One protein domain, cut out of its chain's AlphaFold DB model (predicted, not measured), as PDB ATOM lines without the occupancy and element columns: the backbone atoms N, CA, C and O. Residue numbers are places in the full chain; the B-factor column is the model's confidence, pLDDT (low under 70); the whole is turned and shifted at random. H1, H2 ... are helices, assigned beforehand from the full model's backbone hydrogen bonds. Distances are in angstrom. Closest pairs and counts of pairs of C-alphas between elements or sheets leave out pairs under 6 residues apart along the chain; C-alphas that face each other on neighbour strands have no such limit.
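This is residues 41 to 116 of the 624 residues of the protein "Hypothetical protein" of Symbiodinium pilosum (UniProt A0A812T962). The longest helix, H4, meets H3 in a V, with the short helix H2 packed on H3; this makes a small helical head from which a long arm, with H1 in it, sticks out. Residues 41 to 46 and 48 to 55 stand free in this arm, which makes much of the length, while short H5 follows the far end of H4. The printed part has 76 residues with five named helices, H1 to H5 along the chain, and no named strand: the class is all helix. The whole is loose, with a radius of gyration of the C-alphas of 16.2 A and spans of 55 by 23 by 21 A.

H4, residues 97 to 108, touches H3, residues 78 to 87, with its residues 99 to 103 alone. Their closest C-alphas, those of Phe 87 and Glu 99, are 6.0 A apart. The two run opposite ways at a steep tilt of 63 degrees. H2, residues 65 to 68, touches H3, the closest C-alphas being those of Tyr 68 and Gly 84 at 5.3 A. H2 and H4 are close but not clearly touching, at 7.4 A between the C-alphas of Ser 67 and Lys 100. H5, residues 111 to 114, is near H4, and the two meet only through their link. H1, residues 50 to 59, is apart from the other four helices. Every O i to N i+4 pair is within hydrogen-bond range in H1, H3 and H4; H2 and H5 are too short for such a pair, and their single O i to N i+3 pair is within range in H5 but not in H2.

H4 measures 16.6 A from C-alpha 97 at (17.629, -31.025, -37.086) to C-alpha 108. H3 measures 14.6 A and H1 13.9 A, with C-alpha 50 at (-13.806, -31.442, -53.819). H5 ends with C-alpha 114 at (7.217, -43.628, -19.976).

The C-alphas of Asp 42 and Asn 109, the two farthest apart, are 55.4 A apart. The printed part has no cut, and no link is long. Residues 41 to 42 have pLDDT under 70.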
ATOM      1  N   LEU A  41     -13.861 -16.723 -62.688       58.53
ATOM      2  CA  LEU A  41     -13.032 -17.741 -62.044       58.53
ATOM      3  C   LEU A  41     -11.598 -17.756 -62.593       58.53
ATOM      4  O   LEU A  41     -10.924 -18.763 -62.427       58.53
ATOM      5  N   ASP A  42     -11.131 -16.681 -63.238       69.50
ATOM      6  CA  ASP A  42      -9.727 -16.536 -63.632       69.50
ATOM      7  C   ASP A  42      -8.948 -15.760 -62.552       69.50
ATOM      8  O   ASP A  42      -9.280 -14.602 -62.272       69.50
ATOM      9  N   PRO A  43      -7.909 -16.362 -61.938       72.62
ATOM     10  CA  PRO A  43      -7.303 -17.654 -62.279       72.62
ATOM     11  C   PRO A  43      -8.109 -18.860 -61.760       72.62
ATOM     12  O   PRO A  43      -8.685 -18.775 -60.668       72.62
ATOM     13  N   PRO A  44      -8.110 -19.994 -62.495       71.19
ATOM     14  CA  PRO A  44      -8.834 -21.194 -62.092       71.19
ATOM     15  C   PRO A  44      -8.429 -21.606 -60.672       71.19
ATOM     16  O   PRO A  44      -7.255 -21.469 -60.305       71.19
ATOM     17  N   PRO A  45      -9.370 -22.117 -59.855       78.56
ATOM     18  CA  PRO A  45      -9.048 -22.551 -58.506       78.56
ATOM     19  C   PRO A  45      -7.917 -23.581 -58.561       78.56
ATOM     20  O   PRO A  45      -7.952 -24.507 -59.371       78.56
ATOM     21  N   ALA A  46      -6.926 -23.432 -57.677       81.19
ATOM     22  CA  ALA A  46      -5.735 -24.289 -57.643       81.19
ATOM     23  C   ALA A  46      -6.056 -25.790 -57.495       81.19
ATOM     24  O   ALA A  46      -5.213 -26.631 -57.782       81.19
ATOM     25  N   ILE A  47      -7.272 -26.122 -57.048       86.12
ATOM     26  CA  ILE A  47      -7.755 -27.483 -56.849       86.12
ATOM     27  C   ILE A  47      -9.055 -27.664 -57.639       86.12
ATOM     28  O   ILE A  47     -10.024 -26.932 -57.421       86.12
ATOM     29  N   ARG A  48      -9.095 -28.649 -58.544       81.94
ATOM     30  CA  ARG A  48     -10.159 -28.807 -59.550       81.94
ATOM     31  C   ARG A  48     -11.416 -29.472 -59.000       81.94
ATOM     32  O   ARG A  48     -12.502 -29.269 -59.535       81.94
ATOM     33  N   SER A  49     -11.295 -30.285 -57.949       84.88
ATOM     34  CA  SER A  49     -12.431 -31.024 -57.386       84.88
ATOM     35  C   SER A  49     -12.457 -31.046 -55.858       84.88
ATOM     36  O   SER A  49     -11.433 -30.961 -55.185       84.88
ATOM     37  N   ARG A  50     -13.647 -31.249 -55.274       81.75
ATOM     38  CA  ARG A  50     -13.806 -31.442 -53.819       81.75
ATOM     39  C   ARG A  50     -13.011 -32.647 -53.301       81.75
ATOM     40  O   ARG A  50     -12.517 -32.597 -52.177       81.75
ATOM     41  N   ALA A  51     -12.909 -33.715 -54.095       82.12
ATOM     42  CA  ALA A  51     -12.138 -34.903 -53.740       82.12
ATOM     43  C   ALA A  51     -10.638 -34.585 -53.680       82.12
ATOM     44  O   ALA A  51      -9.992 -34.895 -52.684       82.12
ATOM     45  N   GLU A  52     -10.123 -33.875 -54.685       86.50
ATOM     46  CA  GLU A  52      -8.744 -33.382 -54.722       86.50
ATOM     47  C   GLU A  52      -8.469 -32.406 -53.569       86.50
ATOM     48  O   GLU A  52      -7.425 -32.482 -52.940       86.50
ATOM     49  N   LEU A  53      -9.442 -31.573 -53.181       87.56
ATOM     50  CA  LEU A  53      -9.313 -30.667 -52.035       87.56
ATOM     51  C   LEU A  53      -9.252 -31.417 -50.708       87.56
ATOM     52  O   LEU A  53      -8.467 -31.073 -49.826       87.56
ATOM     53  N   GLN A  54     -10.068 -32.456 -50.545       85.81
ATOM     54  CA  GLN A  54      -9.986 -33.320 -49.372       85.81
ATOM     55  C   GLN A  54      -8.684 -34.123 -49.354       85.81
ATOM     56  O   GLN A  54      -8.120 -34.311 -48.280       85.81
ATOM     57  N   GLN A  55      -8.193 -34.566 -50.510       83.38
ATOM     58  CA  GLN A  55      -6.919 -35.267 -50.627       83.38
ATOM     59  C   GLN A  55      -5.739 -34.338 -50.335       83.38
ATOM     60  O   GLN A  55      -4.895 -34.716 -49.537       83.38
ATOM     61  N   ALA A  56      -5.733 -33.112 -50.855       83.62
ATOM     62  CA  ALA A  56      -4.737 -32.088 -50.549       83.62
ATOM     63  C   ALA A  56      -4.742 -31.727 -49.057       83.62
ATOM     64  O   ALA A  56      -3.691 -31.625 -48.437       83.62
ATOM     65  N   ARG A  57      -5.923 -31.625 -48.429       85.50
ATOM     66  CA  ARG A  57      -6.037 -31.444 -46.970       85.50
ATOM     67  C   ARG A  57      -5.527 -32.644 -46.180       85.50
ATOM     68  O   ARG A  57      -4.964 -32.457 -45.109       85.50
ATOM     69  N   LYS A  58      -5.753 -33.868 -46.666       82.94
ATOM     70  CA  LYS A  58      -5.196 -35.078 -46.048       82.94
ATOM     71  C   LYS A  58      -3.679 -35.110 -46.211       82.94
ATOM     72  O   LYS A  58      -3.002 -35.356 -45.231       82.94
ATOM     73  N   GLN A  59      -3.161 -34.794 -47.394       82.06
ATOM     74  CA  GLN A  59      -1.727 -34.724 -47.677       82.06
ATOM     75  C   GLN A  59      -1.034 -33.642 -46.850       82.06
ATOM     76  O   GLN A  59       0.000 -33.923 -46.270       82.06
ATOM     77  N   GLY A  60      -1.642 -32.464 -46.684       81.38
ATOM     78  CA  GLY A  60      -1.124 -31.418 -45.797       81.38
ATOM     79  C   GLY A  60      -1.218 -31.744 -44.301       81.38
ATOM     80  O   GLY A  60      -0.657 -31.020 -43.492       81.38
ATOM     81  N   ARG A  61      -1.935 -32.811 -43.916       81.44
ATOM     82  CA  ARG A  61      -1.951 -33.345 -42.543       81.44
ATOM     83  C   ARG A  61      -0.957 -34.487 -42.333       81.44
ATOM     84  O   ARG A  61      -0.759 -34.884 -41.187       81.44
ATOM     85  N   ILE A  62      -0.409 -35.057 -43.407       80.31
ATOM     86  CA  ILE A  62       0.609 -36.104 -43.326       80.31
ATOM     87  C   ILE A  62       1.952 -35.380 -43.138       80.31
ATOM     88  O   ILE A  62       2.294 -34.564 -43.994       80.31
ATOM     89  N   PRO A  63       2.688 -35.631 -42.040       88.06
ATOM     90  CA  PRO A  63       4.001 -35.030 -41.822       88.06
ATOM     91  C   PRO A  63       4.972 -35.371 -42.945       88.06
ATOM     92  O   PRO A  63       4.796 -36.354 -43.673       88.06
ATOM     93  N   GLU A  64       6.030 -34.578 -43.077       88.00
ATOM     94  CA  GLU A  64       7.069 -34.869 -44.057       88.00
ATOM     95  C   GLU A  64       7.773 -36.188 -43.706       88.00
ATOM     96  O   GLU A  64       8.386 -36.322 -42.649       88.00
ATOM     97  N   VAL A  65       7.695 -37.165 -44.617       85.19
ATOM     98  CA  VAL A  65       8.111 -38.557 -44.365       85.19
ATOM     99  C   VAL A  65       9.531 -38.649 -43.799       85.19
ATOM    100  O   VAL A  65       9.767 -39.378 -42.849       85.19
ATOM    101  N   LYS A  66      10.474 -37.858 -44.320       89.75
ATOM    102  CA  LYS A  66      11.896 -37.944 -43.941       89.75
ATOM    103  C   LYS A  66      12.229 -37.402 -42.552       89.75
ATOM    104  O   LYS A  66      13.250 -37.784 -41.980       89.75
ATOM    105  N   SER A  67      11.458 -36.440 -42.049       93.31
ATOM    106  CA  SER A  67      11.766 -35.817 -40.759       93.31
ATOM    107  C   SER A  67      11.238 -36.674 -39.615       93.31
ATOM    108  O   SER A  67      11.956 -36.865 -38.636       93.31
ATOM    109  N   TYR A  68      10.047 -37.244 -39.795       96.31
ATOM    110  CA  TYR A  68       9.361 -38.074 -38.811       96.31
ATOM    111  C   TYR A  68       9.784 -39.543 -38.819       96.31
ATOM    112  O   TYR A  68       9.505 -40.210 -37.842       96.31
ATOM    113  N   ASP A  69      10.441 -40.040 -39.866       96.12
ATOM    114  CA  ASP A  69      10.975 -41.404 -39.931       96.12
ATOM    115  C   ASP A  69      12.250 -41.548 -39.060       96.12
ATOM    116  O   ASP A  69      13.296 -40.933 -39.341       96.12
ATOM    117  N   PHE A  70      12.126 -42.306 -37.959       95.81
ATOM    118  CA  PHE A  70      13.191 -42.569 -36.982       95.81
ATOM    119  C   PHE A  70      13.858 -43.937 -37.163       95.81
ATOM    120  O   PHE A  70      15.009 -44.088 -36.754       95.81
ATOM    121  N   ASP A  71      13.183 -44.919 -37.765       95.06
ATOM    122  CA  ASP A  71      13.734 -46.257 -38.013       95.06
ATOM    123  C   ASP A  71      14.386 -46.392 -39.402       95.06
ATOM    124  O   ASP A  71      15.195 -47.297 -39.626       95.06
ATOM    125  N   GLY A  72      14.138 -45.433 -40.296       94.50
ATOM    126  CA  GLY A  72      14.765 -45.307 -41.605       94.50
ATOM    127  C   GLY A  72      14.164 -46.230 -42.662       94.50
ATOM    128  O   GLY A  72      14.828 -46.500 -43.668       94.50
ATOM    129  N   ASP A  73      12.949 -46.738 -42.450       94.31
ATOM    130  CA  ASP A  73      12.280 -47.659 -43.372       94.31
ATOM    131  C   ASP A  73      11.599 -46.945 -44.564       94.31
ATOM    132  O   ASP A  73      11.180 -47.582 -45.539       94.31
ATOM    133  N   GLY A  74      11.550 -45.608 -44.535       91.88
ATOM    134  CA  GLY A  74      10.939 -44.759 -45.550       91.88
ATOM    135  C   GLY A  74       9.423 -44.582 -45.406       91.88
ATOM    136  O   GLY A  74       8.805 -43.984 -46.295       91.88
ATOM    137  N   VAL A  75       8.807 -45.073 -44.328       92.25
ATOM    138  CA  VAL A  75       7.374 -44.990 -44.030       92.25
ATOM    139  C   VAL A  75       7.174 -44.539 -42.582       92.25
ATOM    140  O   VAL A  75       7.512 -45.225 -41.637       92.25
ATOM    141  N   VAL A  76       6.496 -43.408 -42.371       94.12
ATOM    142  CA  VAL A  76       6.201 -42.951 -41.000       94.12
ATOM    143  C   VAL A  76       5.173 -43.879 -40.347       94.12
ATOM    144  O   VAL A  76       3.969 -43.788 -40.625       94.12
ATOM    145  N   GLY A  77       5.636 -44.762 -39.463       92.12
ATOM    146  CA  GLY A  77       4.795 -45.614 -38.641       92.12
ATOM    147  C   GLY A  77       3.962 -44.813 -37.636       92.12
ATOM    148  O   GLY A  77       4.180 -43.629 -37.376       92.12
ATOM    149  N   GLN A  78       2.982 -45.466 -37.004       91.25
ATOM    150  CA  GLN A  78       2.198 -44.829 -35.933       91.25
ATOM    151  C   GLN A  78       3.073 -44.473 -34.715       91.25
ATOM    152  O   GLN A  78       2.792 -43.507 -34.002       91.25
ATOM    153  N   LEU A  79       4.133 -45.256 -34.502       92.56
ATOM    154  CA  LEU A  79       5.160 -45.068 -33.482       92.56
ATOM    155  C   LEU A  79       5.964 -43.791 -33.741       92.56
ATOM    156  O   LEU A  79       6.060 -42.944 -32.852       92.56
ATOM    157  N   ASP A  80       6.454 -43.637 -34.963       95.50
ATOM    158  CA  ASP A  80       7.272 -42.506 -35.395       95.50
ATOM    159  C   ASP A  80       6.455 -41.221 -35.450       95.50
ATOM    160  O   ASP A  80       6.893 -40.178 -34.970       95.50
ATOM    161  N   TYR A  81       5.198 -41.317 -35.902       94.12
ATOM    162  CA  TYR A  81       4.243 -40.213 -35.841       94.12
ATOM    163  C   TYR A  81       4.032 -39.703 -34.411       94.12
ATOM    164  O   TYR A  81       4.006 -38.493 -34.178       94.12
ATOM    165  N   PHE A  82       3.876 -40.613 -33.444       93.56
ATOM    166  CA  PHE A  82       3.701 -40.253 -32.039       93.56
ATOM    167  C   PHE A  82       4.947 -39.573 -31.469       93.56
ATOM    168  O   PHE A  82       4.827 -38.526 -30.838       93.56
ATOM    169  N   ILE A  83       6.131 -40.145 -31.712       95.56
ATOM    170  CA  ILE A  83       7.396 -39.576 -31.237       95.56
ATOM    171  C   ILE A  83       7.595 -38.198 -31.863       95.56
ATOM    172  O   ILE A  83       7.778 -37.227 -31.136       95.56
ATOM    173  N   GLY A  84       7.481 -38.091 -33.187       95.44
ATOM    174  CA  GLY A  84       7.707 -36.836 -33.887       95.44
ATOM    175  C   GLY A  84       6.778 -35.735 -33.402       95.44
ATOM    176  O   GLY A  84       7.244 -34.654 -33.073       95.44
ATOM    177  N   LYS A  85       5.498 -36.045 -33.180       95.38
ATOM    178  CA  LYS A  85       4.534 -35.085 -32.631       95.38
ATOM    179  C   LYS A  85       4.854 -34.623 -31.202       95.38
ATOM    180  O   LYS A  85       4.469 -33.523 -30.824       95.38
ATOM    181  N   CYS A  86       5.506 -35.447 -30.383       95.75
ATOM    182  CA  CYS A  86       5.924 -35.046 -29.036       95.75
ATOM    183  C   CYS A  86       7.128 -34.093 -29.037       95.75
ATOM    184  O   CYS A  86       7.321 -33.384 -28.049       95.75
ATOM    185  N   PHE A  87       7.935 -34.097 -30.102       97.25
ATOM    186  CA  PHE A  87       9.162 -33.300 -30.216       97.25
ATOM    187  C   PHE A  87       9.086 -32.168 -31.252       97.25
ATOM    188  O   PHE A  87       9.975 -31.322 -31.251       97.25
ATOM    189  N   ASP A  88       8.043 -32.139 -32.082       96.62
ATOM    190  CA  ASP A  88       7.673 -31.053 -32.997       96.62
ATOM    191  C   ASP A  88       7.011 -29.923 -32.187       96.62
ATOM    192  O   ASP A  88       5.835 -29.994 -31.812       96.62
ATOM    193  N   GLN A  89       7.818 -28.933 -31.798       96.44
ATOM    194  CA  GLN A  89       7.417 -27.907 -30.837       96.44
ATOM    195  C   GLN A  89       6.601 -26.782 -31.494       96.44
ATOM    196  O   GLN A  89       5.790 -26.136 -30.823       96.44
ATOM    197  N   ASP A  90       6.806 -26.555 -32.787       93.88
ATOM    198  CA  ASP A  90       6.110 -25.582 -33.626       93.88
ATOM    199  C   ASP A  90       4.877 -26.158 -34.345       93.88
ATOM    200  O   ASP A  90       4.045 -25.390 -34.837       93.88
ATOM    201  N   ALA A  91       4.684 -27.479 -34.304       91.94
ATOM    202  CA  ALA A  91       3.574 -28.215 -34.908       91.94
ATOM    203  C   ALA A  91       3.451 -27.978 -36.423       91.94
ATOM    204  O   ALA A  91       2.341 -27.968 -36.975       91.94
ATOM    205  N   ASP A  92       4.584 -27.786 -37.097       91.00
ATOM    206  CA  ASP A  92       4.656 -27.534 -38.536       91.00
ATOM    207  C   ASP A  92       4.623 -28.839 -39.366       91.00
ATOM    208  O   ASP A  92       4.466 -28.810 -40.593       91.00
ATOM    209  N   GLY A  93       4.691 -29.997 -38.694       91.38
ATOM    210  CA  GLY A  93       4.715 -31.320 -39.308       91.38
ATOM    211  C   GLY A  93       6.093 -31.712 -39.845       91.38
ATOM    212  O   GLY A  93       6.177 -32.612 -40.692       91.38
ATOM    213  N   ARG A  94       7.166 -31.043 -39.400       94.44
ATOM    214  CA  ARG A  94       8.555 -31.278 -39.796       94.44
ATOM    215  C   ARG A  94       9.503 -31.085 -38.612       94.44
ATOM    216  O   ARG A  94       9.782 -29.985 -38.174       94.44
ATOM    217  N   LEU A  95      10.158 -32.160 -38.187       96.12
ATOM    218  CA  LEU A  95      11.202 -32.037 -37.166       96.12
ATOM    219  C   LEU A  95      12.430 -31.302 -37.714       96.12
ATOM    220  O   LEU A  95      13.088 -31.772 -38.652       96.12
ATOM    221  N   THR A  96      12.798 -30.192 -37.078       96.88
ATOM    222  CA  THR A  96      14.082 -29.530 -37.318       96.88
ATOM    223  C   THR A  96      15.244 -30.440 -36.901       96.88
ATOM    224  O   THR A  96      15.108 -31.340 -36.072       96.88
ATOM    225  N   THR A  97      16.449 -30.203 -37.427       96.06
ATOM    226  CA  THR A  97      17.629 -31.025 -37.086       96.06
ATOM    227  C   THR A  97      17.956 -31.017 -35.587       96.06
ATOM    228  O   THR A  97      18.499 -31.992 -35.066       96.06
ATOM    229  N   ALA A  98      17.612 -29.941 -34.874       96.75
ATOM    230  CA  ALA A  98      17.778 -29.832 -33.429       96.75
ATOM    231  C   ALA A  98      16.707 -30.610 -32.645       96.75
ATOM    232  O   ALA A  98      17.017 -31.175 -31.597       96.75
ATOM    233  N   GLU A  99      15.463 -30.639 -33.124       97.38
ATOM    234  CA  GLU A  99      14.382 -31.438 -32.530       97.38
ATOM    235  C   GLU A  99      14.579 -32.922 -32.792       97.38
ATOM    236  O   GLU A  99      14.477 -33.707 -31.854       97.38
ATOM    237  N   LYS A 100      14.983 -33.303 -34.010       96.69
ATOM    238  CA  LYS A 100      15.319 -34.693 -34.340       96.69
ATOM    239  C   LYS A 100      16.403 -35.234 -33.405       96.69
ATOM    240  O   LYS A 100      16.187 -36.236 -32.739       96.69
ATOM    241  N   ARG A 101      17.495 -34.485 -33.198       96.88
ATOM    242  CA  ARG A 101      18.540 -34.847 -32.215       96.88
ATOM    243  C   ARG A 101      18.028 -34.940 -30.772       96.88
ATOM    244  O   ARG A 101      18.592 -35.690 -29.979       96.88
ATOM    245  N   ARG A 102      17.025 -34.139 -30.390       97.44
ATOM    246  CA  ARG A 102      16.398 -34.216 -29.057       97.44
ATOM    247  C   ARG A 102      15.538 -35.471 -28.931       97.44
ATOM    248  O   ARG A 102      15.625 -36.133 -27.900       97.44
ATOM    249  N   ALA A 103      14.770 -35.798 -29.966       97.25
ATOM    250  CA  ALA A 103      13.985 -37.020 -30.046       97.25
ATOM    251  C   ALA A 103      14.889 -38.261 -29.997       97.25
ATOM    252  O   ALA A 103      14.661 -39.120 -29.153       97.25
ATOM    253  N   ASP A 104      15.973 -38.299 -30.780       96.81
ATOM    254  CA  ASP A 104      16.939 -39.409 -30.794       96.81
ATOM    255  C   ASP A 104      17.552 -39.637 -29.401       96.81
ATOM    256  O   ASP A 104      17.490 -40.737 -28.857       96.81
ATOM    257  N   LYS A 105      18.031 -38.569 -28.745       97.56
ATOM    258  CA  LYS A 105      18.534 -38.649 -27.360       97.56
ATOM    259  C   LYS A 105      17.468 -39.097 -26.365       97.56
ATOM    260  O   LYS A 105      17.776 -39.750 -25.374       97.56
ATOM    261  N   ALA A 106      16.218 -38.686 -26.552       96.69
ATOM    262  CA  ALA A 106      15.136 -39.109 -25.674       96.69
ATOM    263  C   ALA A 106      14.815 -40.597 -25.874       96.69
ATOM    264  O   ALA A 106      14.582 -41.294 -24.887       96.69
ATOM    265  N   LEU A 107      14.854 -41.088 -27.114       96.25
ATOM    266  CA  LEU A 107      14.706 -42.507 -27.433       96.25
ATOM    267  C   LEU A 107      15.830 -43.339 -26.810       96.25
ATOM    268  O   LEU A 107      15.530 -44.338 -26.161       96.25
ATOM    269  N   GLU A 108      17.082 -42.881 -26.896       96.75
ATOM    270  CA  GLU A 108      18.227 -43.502 -26.207       96.75
ATOM    271  C   GLU A 108      18.038 -43.540 -24.680       96.75
ATOM    272  O   GLU A 108      18.415 -44.509 -24.027       96.75
ATOM    273  N   ASN A 109      17.394 -42.519 -24.106       96.81
ATOM    274  CA  ASN A 109      17.093 -42.423 -22.674       96.81
ATOM    275  C   ASN A 109      15.814 -43.172 -22.244       96.81
ATOM    276  O   ASN A 109      15.288 -42.903 -21.161       96.81
ATOM    277  N   GLY A 110      15.264 -44.054 -23.081       94.56
ATOM    278  CA  GLY A 110      14.066 -44.825 -22.737       94.56
ATOM    279  C   GLY A 110      12.788 -43.982 -22.680       94.56
ATOM    280  O   GLY A 110      11.900 -44.238 -21.871       94.56
ATOM    281  N   PHE A 111      12.640 -42.952 -23.526       95.19
ATOM    282  CA  PHE A 111      11.405 -42.151 -23.596       95.19
ATOM    283  C   PHE A 111      10.149 -43.012 -23.793       95.19
ATOM    284  O   PHE A 111       9.098 -42.694 -23.241       95.19
ATOM    285  N   LEU A 112      10.271 -44.113 -24.538       92.81
ATOM    286  CA  LEU A 112       9.178 -45.053 -24.775       92.81
ATOM    287  C   LEU A 112       8.719 -45.777 -23.505       92.81
ATOM    288  O   LEU A 112       7.534 -46.082 -23.406       92.81
ATOM    289  N   ASP A 113       9.591 -45.955 -22.511       90.81
ATOM    290  CA  ASP A 113       9.263 -46.640 -21.253       90.81
ATOM    291  C   ASP A 113       8.305 -45.820 -20.378       90.81
ATOM    292  O   ASP A 113       7.616 -46.357 -19.511       90.81
ATOM    293  N   LYS A 114       8.197 -44.507 -20.634       87.44
ATOM    294  CA  LYS A 114       7.217 -43.628 -19.976       87.44
ATOM    295  C   LYS A 114       5.787 -43.871 -20.459       87.44
ATOM    296  O   LYS A 114       4.847 -43.405 -19.815       87.44
ATOM    297  N   PHE A 115       5.609 -44.563 -21.585       85.75
ATOM    298  CA  PHE A 115       4.313 -44.778 -22.215       85.75
ATOM    299  C   PHE A 115       4.000 -46.269 -22.305       85.75
ATOM    300  O   PHE A 115       4.663 -47.030 -23.003       85.75
ATOM    301  N   VAL A 116       2.911 -46.690 -21.664       80.50
ATOM    302  CA  VAL A 116       2.413 -48.062 -21.794       80.50
ATOM    303  C   VAL A 116       1.612 -48.179 -23.090       80.50
ATOM    304  O   VAL A 116       0.416 -47.883 -23.152       80.50
TER     305      VAL A 116